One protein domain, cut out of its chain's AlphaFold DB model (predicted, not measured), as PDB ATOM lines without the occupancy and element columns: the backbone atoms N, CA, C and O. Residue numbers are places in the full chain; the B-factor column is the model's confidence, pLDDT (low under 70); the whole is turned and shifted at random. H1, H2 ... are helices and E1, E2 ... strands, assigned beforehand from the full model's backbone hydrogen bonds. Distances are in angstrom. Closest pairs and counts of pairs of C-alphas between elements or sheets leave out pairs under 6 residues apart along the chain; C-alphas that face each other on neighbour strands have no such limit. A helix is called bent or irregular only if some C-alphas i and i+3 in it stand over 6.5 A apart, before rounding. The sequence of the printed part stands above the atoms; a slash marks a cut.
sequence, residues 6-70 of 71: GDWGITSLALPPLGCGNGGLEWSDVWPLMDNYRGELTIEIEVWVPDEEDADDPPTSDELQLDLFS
ATOM      1  N   GLY A   6     -55.349  23.117 -22.398       89.31
ATOM      2  CA  GLY A   6     -56.112  24.367 -22.345       89.31
ATOM      3  C   GLY A   6     -56.651  24.677 -20.947       89.31
ATOM      4  O   GLY A   6     -56.492  25.798 -20.468       89.31
ATOM      5  N   ASP A   7     -57.193  23.674 -20.247       94.50
ATOM      6  CA  ASP A   7     -57.688  23.822 -18.867       94.50
ATOM      7  C   ASP A   7     -56.561  24.147 -17.877       94.50
ATOM      8  O   ASP A   7     -56.786  24.757 -16.832       94.50
ATOM      9  N   TRP A   8     -55.335  23.724 -18.196       94.25
ATOM     10  CA  TRP A   8     -54.137  23.990 -17.401       94.25
ATOM     11  C   TRP A   8     -53.463  25.321 -17.744       94.25
ATOM     12  O   TRP A   8     -52.501  25.694 -17.076       94.25
ATOM     13  N   GLY A   9     -53.953  26.036 -18.760       94.38
ATOM     14  CA  GLY A   9     -53.355  27.291 -19.215       94.38
ATOM     15  C   GLY A   9     -51.958  27.118 -19.812       94.38
ATOM     16  O   GLY A   9     -51.167  28.057 -19.784       94.38
ATOM     17  N   ILE A  10     -51.631  25.929 -20.328       93.31
ATOM     18  CA  ILE A  10     -50.350  25.682 -20.997       93.31
ATOM     19  C   ILE A  10     -50.411  26.305 -22.390       93.31
ATOM     20  O   ILE A  10     -51.265  25.943 -23.198       93.31
ATOM     21  N   THR A  11     -49.492  27.225 -22.669       94.31
ATOM     22  CA  THR A  11     -49.406  27.935 -23.955       94.31
ATOM     23  C   THR A  11     -48.172  27.566 -24.771       94.31
ATOM     24  O   THR A  11     -48.143  27.847 -25.967       94.31
ATOM     25  N   SER A  12     -47.172  26.939 -24.149       93.81
ATOM     26  CA  SER A  12     -45.955  26.482 -24.816       93.81
ATOM     27  C   SER A  12     -45.361  25.234 -24.159       93.81
ATOM     28  O   SER A  12     -45.634  24.941 -22.989       93.81
ATOM     29  N   LEU A  13     -44.566  24.484 -24.923       91.94
ATOM     30  CA  LEU A  13     -43.887  23.270 -24.476       91.94
ATOM     31  C   LEU A  13     -42.498  23.153 -25.114       91.94
ATOM     32  O   LEU A  13     -42.369  23.277 -26.327       91.94
ATOM     33  N   ALA A  14     -41.485  22.840 -24.308       93.06
ATOM     34  CA  ALA A  14     -40.168  22.431 -24.793       93.06
ATOM     35  C   ALA A  14     -40.026  20.906 -24.665       93.06
ATOM     36  O   ALA A  14     -40.296  20.349 -23.596       93.06
ATOM     37  N   LEU A  15     -39.630  20.229 -25.745       91.38
ATOM     38  CA  LEU A  15     -39.466  18.774 -25.799       91.38
ATOM     39  C   LEU A  15     -37.999  18.391 -26.061       91.38
ATOM     40  O   LEU A  15     -37.445  18.833 -27.067       91.38
ATOM     41  N   PRO A  16     -37.380  17.547 -25.213       91.38
ATOM     42  CA  PRO A  16     -36.071  16.955 -25.488       91.38
ATOM     43  C   PRO A  16     -36.181  15.782 -26.487       91.38
ATOM     44  O   PRO A  16     -37.298  15.325 -26.767       91.38
ATOM     45  N   PRO A  17     -35.053  15.234 -26.982       90.81
ATOM     46  CA  PRO A  17     -35.059  14.064 -27.856       90.81
ATOM     47  C   PRO A  17     -35.501  12.809 -27.092       90.81
ATOM     48  O   PRO A  17     -34.748  12.187 -26.336       90.81
ATOM     49  N   LEU A  18     -36.779  12.458 -27.247       90.94
ATOM     50  CA  LEU A  18     -37.437  11.442 -26.431       90.94
ATOM     51  C   LEU A  18     -36.855  10.051 -26.699       90.94
ATOM     52  O   LEU A  18     -37.008   9.488 -27.776       90.94
ATOM     53  N   GLY A  19     -36.205   9.482 -25.685       90.31
ATOM     54  CA  GLY A  19     -35.658   8.127 -25.746       90.31
ATOM     55  C   GLY A  19     -34.388   7.971 -26.587       90.31
ATOM     56  O   GLY A  19     -33.932   6.840 -26.721       90.31
ATOM     57  N   CYS A  20     -33.791   9.054 -27.103       89.50
ATOM     58  CA  CYS A  20     -32.597   8.957 -27.955       89.50
ATOM     59  C   CYS A  20     -31.283   8.718 -27.190       89.50
ATOM     60  O   CYS A  20     -30.381   8.099 -27.729       89.50
ATOM     61  N   GLY A  21     -31.180   9.153 -25.929       84.38
ATOM     62  CA  GLY A  21     -30.015   8.870 -25.073       84.38
ATOM     63  C   GLY A  21     -30.095   7.476 -24.444       84.38
ATOM     64  O   GLY A  21     -29.933   6.458 -25.105       84.38
ATOM     65  N   ASN A  22     -30.460   7.403 -23.161       85.44
ATOM     66  CA  ASN A  22     -30.555   6.135 -22.412       85.44
ATOM     67  C   ASN A  22     -31.498   5.077 -23.021       85.44
ATOM     68  O   ASN A  22     -31.435   3.909 -22.643       85.44
ATOM     69  N   GLY A  23     -32.424   5.483 -23.895       88.31
ATOM     70  CA  GLY A  23     -33.345   4.572 -24.575       88.31
ATOM     71  C   GLY A  23     -32.774   3.946 -25.848       88.31
ATOM     72  O   GLY A  23     -33.369   2.989 -26.341       88.31
ATOM     73  N   GLY A  24     -31.650   4.459 -26.364       88.12
ATOM     74  CA  GLY A  24     -30.980   3.954 -27.563       88.12
ATOM     75  C   GLY A  24     -31.797   4.077 -28.851       88.12
ATOM     76  O   GLY A  24     -31.562   3.314 -29.783       88.12
ATOM     77  N   LEU A  25     -32.794   4.967 -28.894       90.50
ATOM     78  CA  LEU A  25     -33.553   5.231 -30.117       90.50
ATOM     79  C   LEU A  25     -32.777   6.177 -31.034       90.50
ATOM     80  O   LEU A  25     -32.183   7.148 -30.576       90.50
ATOM     81  N   GLU A  26     -32.842   5.951 -32.340       90.19
ATOM     82  CA  GLU A  26     -32.264   6.894 -33.291       90.19
ATOM     83  C   GLU A  26     -33.175   8.117 -33.460       90.19
ATOM     84  O   GLU A  26     -34.396   8.008 -33.612       90.19
ATOM     85  N   TRP A  27     -32.580   9.312 -33.474       89.75
ATOM     86  CA  TRP A  27     -33.331  10.556 -33.658       89.75
ATOM     87  C   TRP A  27     -34.095  10.600 -34.986       89.75
ATOM     88  O   TRP A  27     -35.208  11.126 -35.055       89.75
ATOM     89  N   SER A  28     -33.522   9.997 -36.028       91.44
ATOM     90  CA  SER A  28     -34.130   9.818 -37.349       91.44
ATOM     91  C   SER A  28     -35.460   9.057 -37.302       91.44
ATOM     92  O   SER A  28     -36.344   9.352 -38.109       91.44
ATOM     93  N   ASP A  29     -35.630   8.144 -36.344       91.56
ATOM     94  CA  ASP A  29     -36.863   7.380 -36.139       91.56
ATOM     95  C   ASP A  29     -37.846   8.104 -35.209       91.56
ATOM     96  O   ASP A  29     -39.066   8.040 -35.396       91.56
ATOM     97  N   VAL A  30     -37.330   8.819 -34.204       92.50
ATOM     98  CA  VAL A  30     -38.143   9.513 -33.192       92.50
ATOM     99  C   VAL A  30     -38.763  10.800 -33.737       92.50
ATOM    100  O   VAL A  30     -39.945  11.069 -33.494       92.50
ATOM    101  N   TRP A  31     -38.003  11.596 -34.490       91.69
ATOM    102  CA  TRP A  31     -38.455  12.899 -34.978       91.69
ATOM    103  C   TRP A  31     -39.748  12.840 -35.813       91.69
ATOM    104  O   TRP A  31     -40.670  13.601 -35.502       91.69
ATOM    105  N   PRO A  32     -39.890  11.949 -36.818       92.44
ATOM    106  CA  PRO A  32     -41.115  11.870 -37.617       92.44
ATOM    107  C   PRO A  32     -42.358  11.563 -36.775       92.44
ATOM    108  O   PRO A  32     -43.444  12.073 -37.053       92.44
ATOM    109  N   LEU A  33     -42.204  10.755 -35.721       91.50
ATOM    110  CA  LEU A  33     -43.289  10.453 -34.790       91.50
ATOM    111  C   LEU A  33     -43.653  11.692 -33.967       91.50
ATOM    112  O   LEU A  33     -44.830  12.039 -33.875       91.50
ATOM    113  N   MET A  34     -42.658  12.384 -33.407       90.19
ATOM    114  CA  MET A  34     -42.880  13.614 -32.639       90.19
ATOM    115  C   MET A  34     -43.556  14.710 -33.474       90.19
ATOM    116  O   MET A  34     -44.474  15.366 -32.980       90.19
ATOM    117  N   ASP A  35     -43.146  14.896 -34.732       89.62
ATOM    118  CA  ASP A  35     -43.753  15.868 -35.649       89.62
ATOM    119  C   ASP A  35     -45.229  15.549 -35.930       89.62
ATOM    120  O   ASP A  35     -46.084  16.434 -35.851       89.62
ATOM    121  N   ASN A  36     -45.554  14.271 -36.146       88.31
ATOM    122  CA  ASN A  36     -46.929  13.838 -36.394       88.31
ATOM    123  C   ASN A  36     -47.868  14.152 -35.211       88.31
ATOM    124  O   ASN A  36     -48.968  14.658 -35.422       88.31
ATOM    125  N   TYR A  37     -47.430  13.913 -33.970       83.50
ATOM    126  CA  TYR A  37     -48.234  14.206 -32.771       83.50
ATOM    127  C   TYR A  37     -48.250  15.693 -32.393       83.50
ATOM    128  O   TYR A  37     -49.205  16.168 -31.773       83.50
ATOM    129  N   ARG A  38     -47.222  16.465 -32.773       81.25
ATOM    130  CA  ARG A  38     -47.212  17.922 -32.574       81.25
ATOM    131  C   ARG A  38     -48.315  18.611 -33.372       81.25
ATOM    132  O   ARG A  38     -48.871  19.585 -32.874       81.25
ATOM    133  N   GLY A  39     -48.655  18.115 -34.563       75.94
ATOM    134  CA  GLY A  39     -49.696  18.717 -35.406       75.94
ATOM    135  C   GLY A  39     -51.076  18.816 -34.739       75.94
ATOM    136  O   GLY A  39     -51.886  19.658 -35.120       75.94
ATOM    137  N   GLU A  40     -51.336  17.996 -33.720       81.00
ATOM    138  CA  GLU A  40     -52.593  17.995 -32.962       81.00
ATOM    139  C   GLU A  40     -52.640  19.083 -31.873       81.00
ATOM    140  O   GLU A  40     -53.713  19.429 -31.373       81.00
ATOM    141  N   LEU A  41     -51.487  19.646 -31.503       85.44
ATOM    142  CA  LEU A  41     -51.352  20.665 -30.468       85.44
ATOM    143  C   LEU A  41     -51.267  22.054 -31.117       85.44
ATOM    144  O   LEU A  41     -50.380  22.335 -31.912       85.44
ATOM    145  N   THR A  42     -52.171  22.960 -30.743       86.81
ATOM    146  CA  THR A  42     -52.196  24.353 -31.257       86.81
ATOM    147  C   THR A  42     -51.317  25.325 -30.461       86.81
ATOM    148  O   THR A  42     -51.401  26.536 -30.649       86.81
ATOM    149  N   ILE A  43     -50.491  24.806 -29.554       91.12
ATOM    150  CA  ILE A  43     -49.574  25.579 -28.709       91.12
ATOM    151  C   ILE A  43     -48.185  25.661 -29.334       91.12
ATOM    152  O   ILE A  43     -47.833  24.859 -30.196       91.12
ATOM    153  N   GLU A  44     -47.385  26.623 -28.885       92.12
ATOM    154  CA  GLU A  44     -46.003  26.755 -29.341       92.12
ATOM    155  C   GLU A  44     -45.167  25.574 -28.825       92.12
ATOM    156  O   GLU A  44     -45.128  25.318 -27.621       92.12
ATOM    157  N   ILE A  45     -44.519  24.836 -29.728       92.19
ATOM    158  CA  ILE A  45     -43.663  23.705 -29.360       92.19
ATOM    159  C   ILE A  45     -42.253  23.937 -29.878       92.19
ATOM    160  O   ILE A  45     -42.030  24.003 -31.086       92.19
ATOM    161  N   GLU A  46     -41.308  23.986 -28.947       92.19
ATOM    162  CA  GLU A  46     -39.877  23.990 -29.214       92.19
ATOM    163  C   GLU A  46     -39.341  22.568 -29.025       92.19
ATOM    164  O   GLU A  46     -39.623  21.917 -28.018       92.19
ATOM    165  N   VAL A  47     -38.588  22.058 -29.998       90.62
ATOM    166  CA  VAL A  47     -37.965  20.734 -29.896       90.62
ATOM    167  C   VAL A  47     -36.460  20.894 -29.910       90.62
ATOM    168  O   VAL A  47     -35.907  21.483 -30.836       90.62
ATOM    169  N   TRP A  48     -35.821  20.348 -28.883       89.88
ATOM    170  CA  TRP A  48     -34.376  20.279 -28.777       89.88
ATOM    171  C   TRP A  48     -33.885  19.033 -29.504       89.88
ATOM    172  O   TRP A  48     -34.361  17.924 -29.254       89.88
ATOM    173  N   VAL A  49     -32.959  19.239 -30.433       86.75
ATOM    174  CA  VAL A  49     -32.282  18.157 -31.147       86.75
ATOM    175  C   VAL A  49     -31.129  17.632 -30.289       86.75
ATOM    176  O   VAL A  49     -30.561  18.413 -29.522       86.75
ATOM    177  N   PRO A  50     -30.807  16.330 -30.367       80.19
ATOM    178  CA  PRO A  50     -29.620  15.809 -29.703       80.19
ATOM    179  C   PRO A  50     -28.378  16.467 -30.307       80.19
ATOM    180  O   PRO A  50     -28.341  16.716 -31.515       80.19
ATOM    181  N   ASP A  51     -27.393  16.767 -29.464       75.69
ATOM    182  CA  ASP A  51     -26.097  17.241 -29.929       75.69
ATOM    183  C   ASP A  51     -25.348  16.067 -30.585       75.69
ATOM    184  O   ASP A  51     -25.486  14.919 -30.148       75.69
ATOM    185  N   GLU A  52     -24.598  16.314 -31.664       60.31
ATOM    186  CA  GLU A  52     -23.824  15.245 -32.319       60.31
ATOM    187  C   GLU A  52     -22.760  14.665 -31.367       60.31
ATOM    188  O   GLU A  52     -22.320  13.532 -31.559       60.31
ATOM    189  N   GLU A  53     -22.413  15.401 -30.306       54.91
ATOM    190  CA  GLU A  53     -21.496  14.987 -29.244       54.91
ATOM    191  C   GLU A  53     -22.110  13.989 -28.237       54.91
ATOM    192  O   GLU A  53     -21.377  13.419 -27.448       54.91
ATOM    193  N   ASP A  54     -23.417  13.701 -28.250       52.53
ATOM    194  CA  ASP A  54     -24.036  12.783 -27.266       52.53
ATOM    195  C   ASP A  54     -24.366  11.386 -27.826       52.53
ATOM    196  O   ASP A  54     -24.726  10.474 -27.075       52.53
ATOM    197  N   ALA A  55     -24.290  11.194 -29.147       52.09
ATOM    198  CA  ALA A  55     -24.685   9.932 -29.783       52.09
ATOM    199  C   ALA A  55     -23.572   8.864 -29.771       52.09
ATOM    200  O   ALA A  55     -23.877   7.679 -29.900       52.09
ATOM    201  N   ASP A  56     -22.305   9.269 -29.609       51.56
ATOM    202  CA  ASP A  56     -21.133   8.381 -29.709       51.56
ATOM    203  C   ASP A  56     -19.899   8.899 -28.928       51.56
ATOM    204  O   ASP A  56     -18.777   8.548 -29.280       51.56
ATOM    205  N   ASP A  57     -20.044   9.751 -27.899       47.84
ATOM    206  CA  ASP A  57     -18.869  10.212 -27.131       47.84
ATOM    207  C   ASP A  57     -18.436   9.142 -26.112       47.84
ATOM    208  O   ASP A  57     -19.137   8.892 -25.123       47.84
ATOM    209  N   PRO A  58     -17.299   8.443 -26.326       54.62
ATOM    210  CA  PRO A  58     -16.648   7.739 -25.230       54.62
ATOM    211  C   PRO A  58     -16.275   8.771 -24.157       54.62
ATOM    212  O   PRO A  58     -15.995   9.910 -24.517       54.62
ATOM    213  N   PRO A  59     -16.213   8.389 -22.866       56.38
ATOM    214  CA  PRO A  59     -16.012   9.332 -21.768       56.38
ATOM    215  C   PRO A  59     -14.917  10.341 -22.106       56.38
ATOM    216  O   PRO A  59     -13.788   9.949 -22.440       56.38
ATOM    217  N   THR A  60     -15.272  11.629 -22.048       61.12
ATOM    218  CA  THR A  60     -14.338  12.728 -22.300       61.12
ATOM    219  C   THR A  60     -13.029  12.478 -21.552       61.12
ATOM    220  O   THR A  60     -13.003  11.942 -20.444       61.12
ATOM    221  N   SER A  61     -11.903  12.838 -22.177       57.53
ATOM    222  CA  SER A  61     -10.544  12.496 -21.715       57.53
ATOM    223  C   SER A  61     -10.205  12.930 -20.274       57.53
ATOM    224  O   SER A  61      -9.160  12.532 -19.755       57.53
ATOM    225  N   ASP A  62     -11.060  13.727 -19.633       61.38
ATOM    226  CA  ASP A  62     -11.017  14.074 -18.212       61.38
ATOM    227  C   ASP A  62     -11.505  12.931 -17.291       61.38
ATOM    228  O   ASP A  62     -10.893  12.695 -16.248       61.38
ATOM    229  N   GLU A  63     -12.523  12.152 -17.676       59.00
ATOM    230  CA  GLU A  63     -12.983  10.984 -16.899       59.00
ATOM    231  C   GLU A  63     -12.000   9.806 -17.005       59.00
ATOM    232  O   GLU A  63     -11.674   9.176 -16.000       59.00
ATOM    233  N   LEU A  64     -11.408   9.585 -18.186       61.44
ATOM    234  CA  LEU A  64     -10.360   8.570 -18.383       61.44
ATOM    235  C   LEU A  64      -9.063   8.886 -17.619       61.44
ATOM    236  O   LEU A  64      -8.295   7.977 -17.297       61.44
ATOM    237  N   GLN A  65      -8.799  10.165 -17.327       57.06
ATOM    238  CA  GLN A  65      -7.670  10.556 -16.483       57.06
ATOM    239  C   GLN A  65      -7.934  10.237 -15.010       57.06
ATOM    240  O   GLN A  65      -7.026   9.746 -14.344       57.06
ATOM    241  N   LEU A  66      -9.151  10.441 -14.498       57.12
ATOM    242  CA  LEU A  66      -9.462  10.132 -13.096       57.12
ATOM    243  C   LEU A  66      -9.373   8.636 -12.769       57.12
ATOM    244  O   LEU A  66      -8.895   8.296 -11.685       57.12
ATOM    245  N   ASP A  67      -9.737   7.754 -13.699       59.22
ATOM    246  CA  ASP A  67      -9.604   6.305 -13.504       59.22
ATOM    247  C   ASP A  67      -8.144   5.817 -13.583       59.22
ATOM    248  O   ASP A  67      -7.769   4.875 -12.888       59.22
ATOM    249  N   LEU A  68      -7.282   6.477 -14.369       63.75
ATOM    250  CA  LEU A  68      -5.867   6.100 -14.513       63.75
ATOM    251  C   LEU A  68      -5.000   6.523 -13.312       63.75
ATOM    252  O   LEU A  68      -3.938   5.946 -13.081       63.75
ATOM    253  N   PHE A  69      -5.438   7.525 -12.546       62.66
ATOM    254  CA  PHE A  69      -4.739   8.010 -11.348       62.66
ATOM    255  C   PHE A  69      -5.282   7.422 -10.035       62.66
ATOM    256  O   PHE A  69      -4.830   7.835  -8.965       62.66
ATOM    257  N   SER A  70      -6.235   6.482 -10.092       60.28
ATOM    258  CA  SER A  70      -6.851   5.893  -8.895       60.28
ATOM    259  C   SER A  70      -6.217   4.571  -8.412       60.28
ATOM    260  O   SER A  70      -6.756   3.963  -7.484       60.28
TER     261      SER A  70
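AT A GLANCE: This is residues 6 to 70 of the 71 residues of an uncharacterized protein of Pimelobacter sp. (strain R48) (UniProt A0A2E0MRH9). What does one see first? Two short parallel strands, E1 and E2, run side by side, and helix H1 between them along the chain folds back beside this pair, with a gap. From this small body a tail leads away, and its residues 56 to 70, of which 61 to 68 belong to H2, stick out and make much of the length. What is the make-up? The 65 printed residues hold two named helices and two named strands in the order E1, H1, E2, H2, a mixed class with under half of the residues in named elements. The whole is extended, with a radius of gyration of the C-alphas of 17.3 A and spans of 55 by 26 by 16 A.

IN THESE COORDINATES: Where are the strands? E1 is residues 12 to 15, beginning at C-alpha 12 (-45.955, 26.482, -24.816), and E2 is residues 44 to 47; each is 10.1 A long. Where are the helices? H1, residues 27 to 38, is 15.8 A long, and is neither bent nor irregular, but only just: C-alphas 29 and 32 are 6.4 A apart. H2, residues 61 to 68, is 10.7 A long and ends at C-alpha 68 (-5.867, 6.100, -14.513).

HOW THE PARTS SIT: How do the strands pair? E1 and E2 are parallel at 13 degrees, with N 15 and O 46 within hydrogen-bond range at 2.8 A. With H1 they form a strand-helix-strand unit, two parallel neighbour strands with a helix between, whose crossover is right-handed. Where are the helices? The closest C-alphas of H1 and E2 are those of Arg 38 and Ile 45, 7.5 A apart. H2 is apart from E1 and H1. What of their backbones? Every O i to N i+4 pair is within hydrogen-bond range in H2, and 6 of 8 in H1.

THE WHOLE: How large is it? The C-alphas farthest apart, those of Asp 7 and Phe 69, are 55.8 A apart, and the printed part has no cut. Which links are long? E1 to H1 and E2 to H2 are long links, and H1 to E2 is tight. Where is confidence low? Residues 52 to 70 have pLDDT under 70.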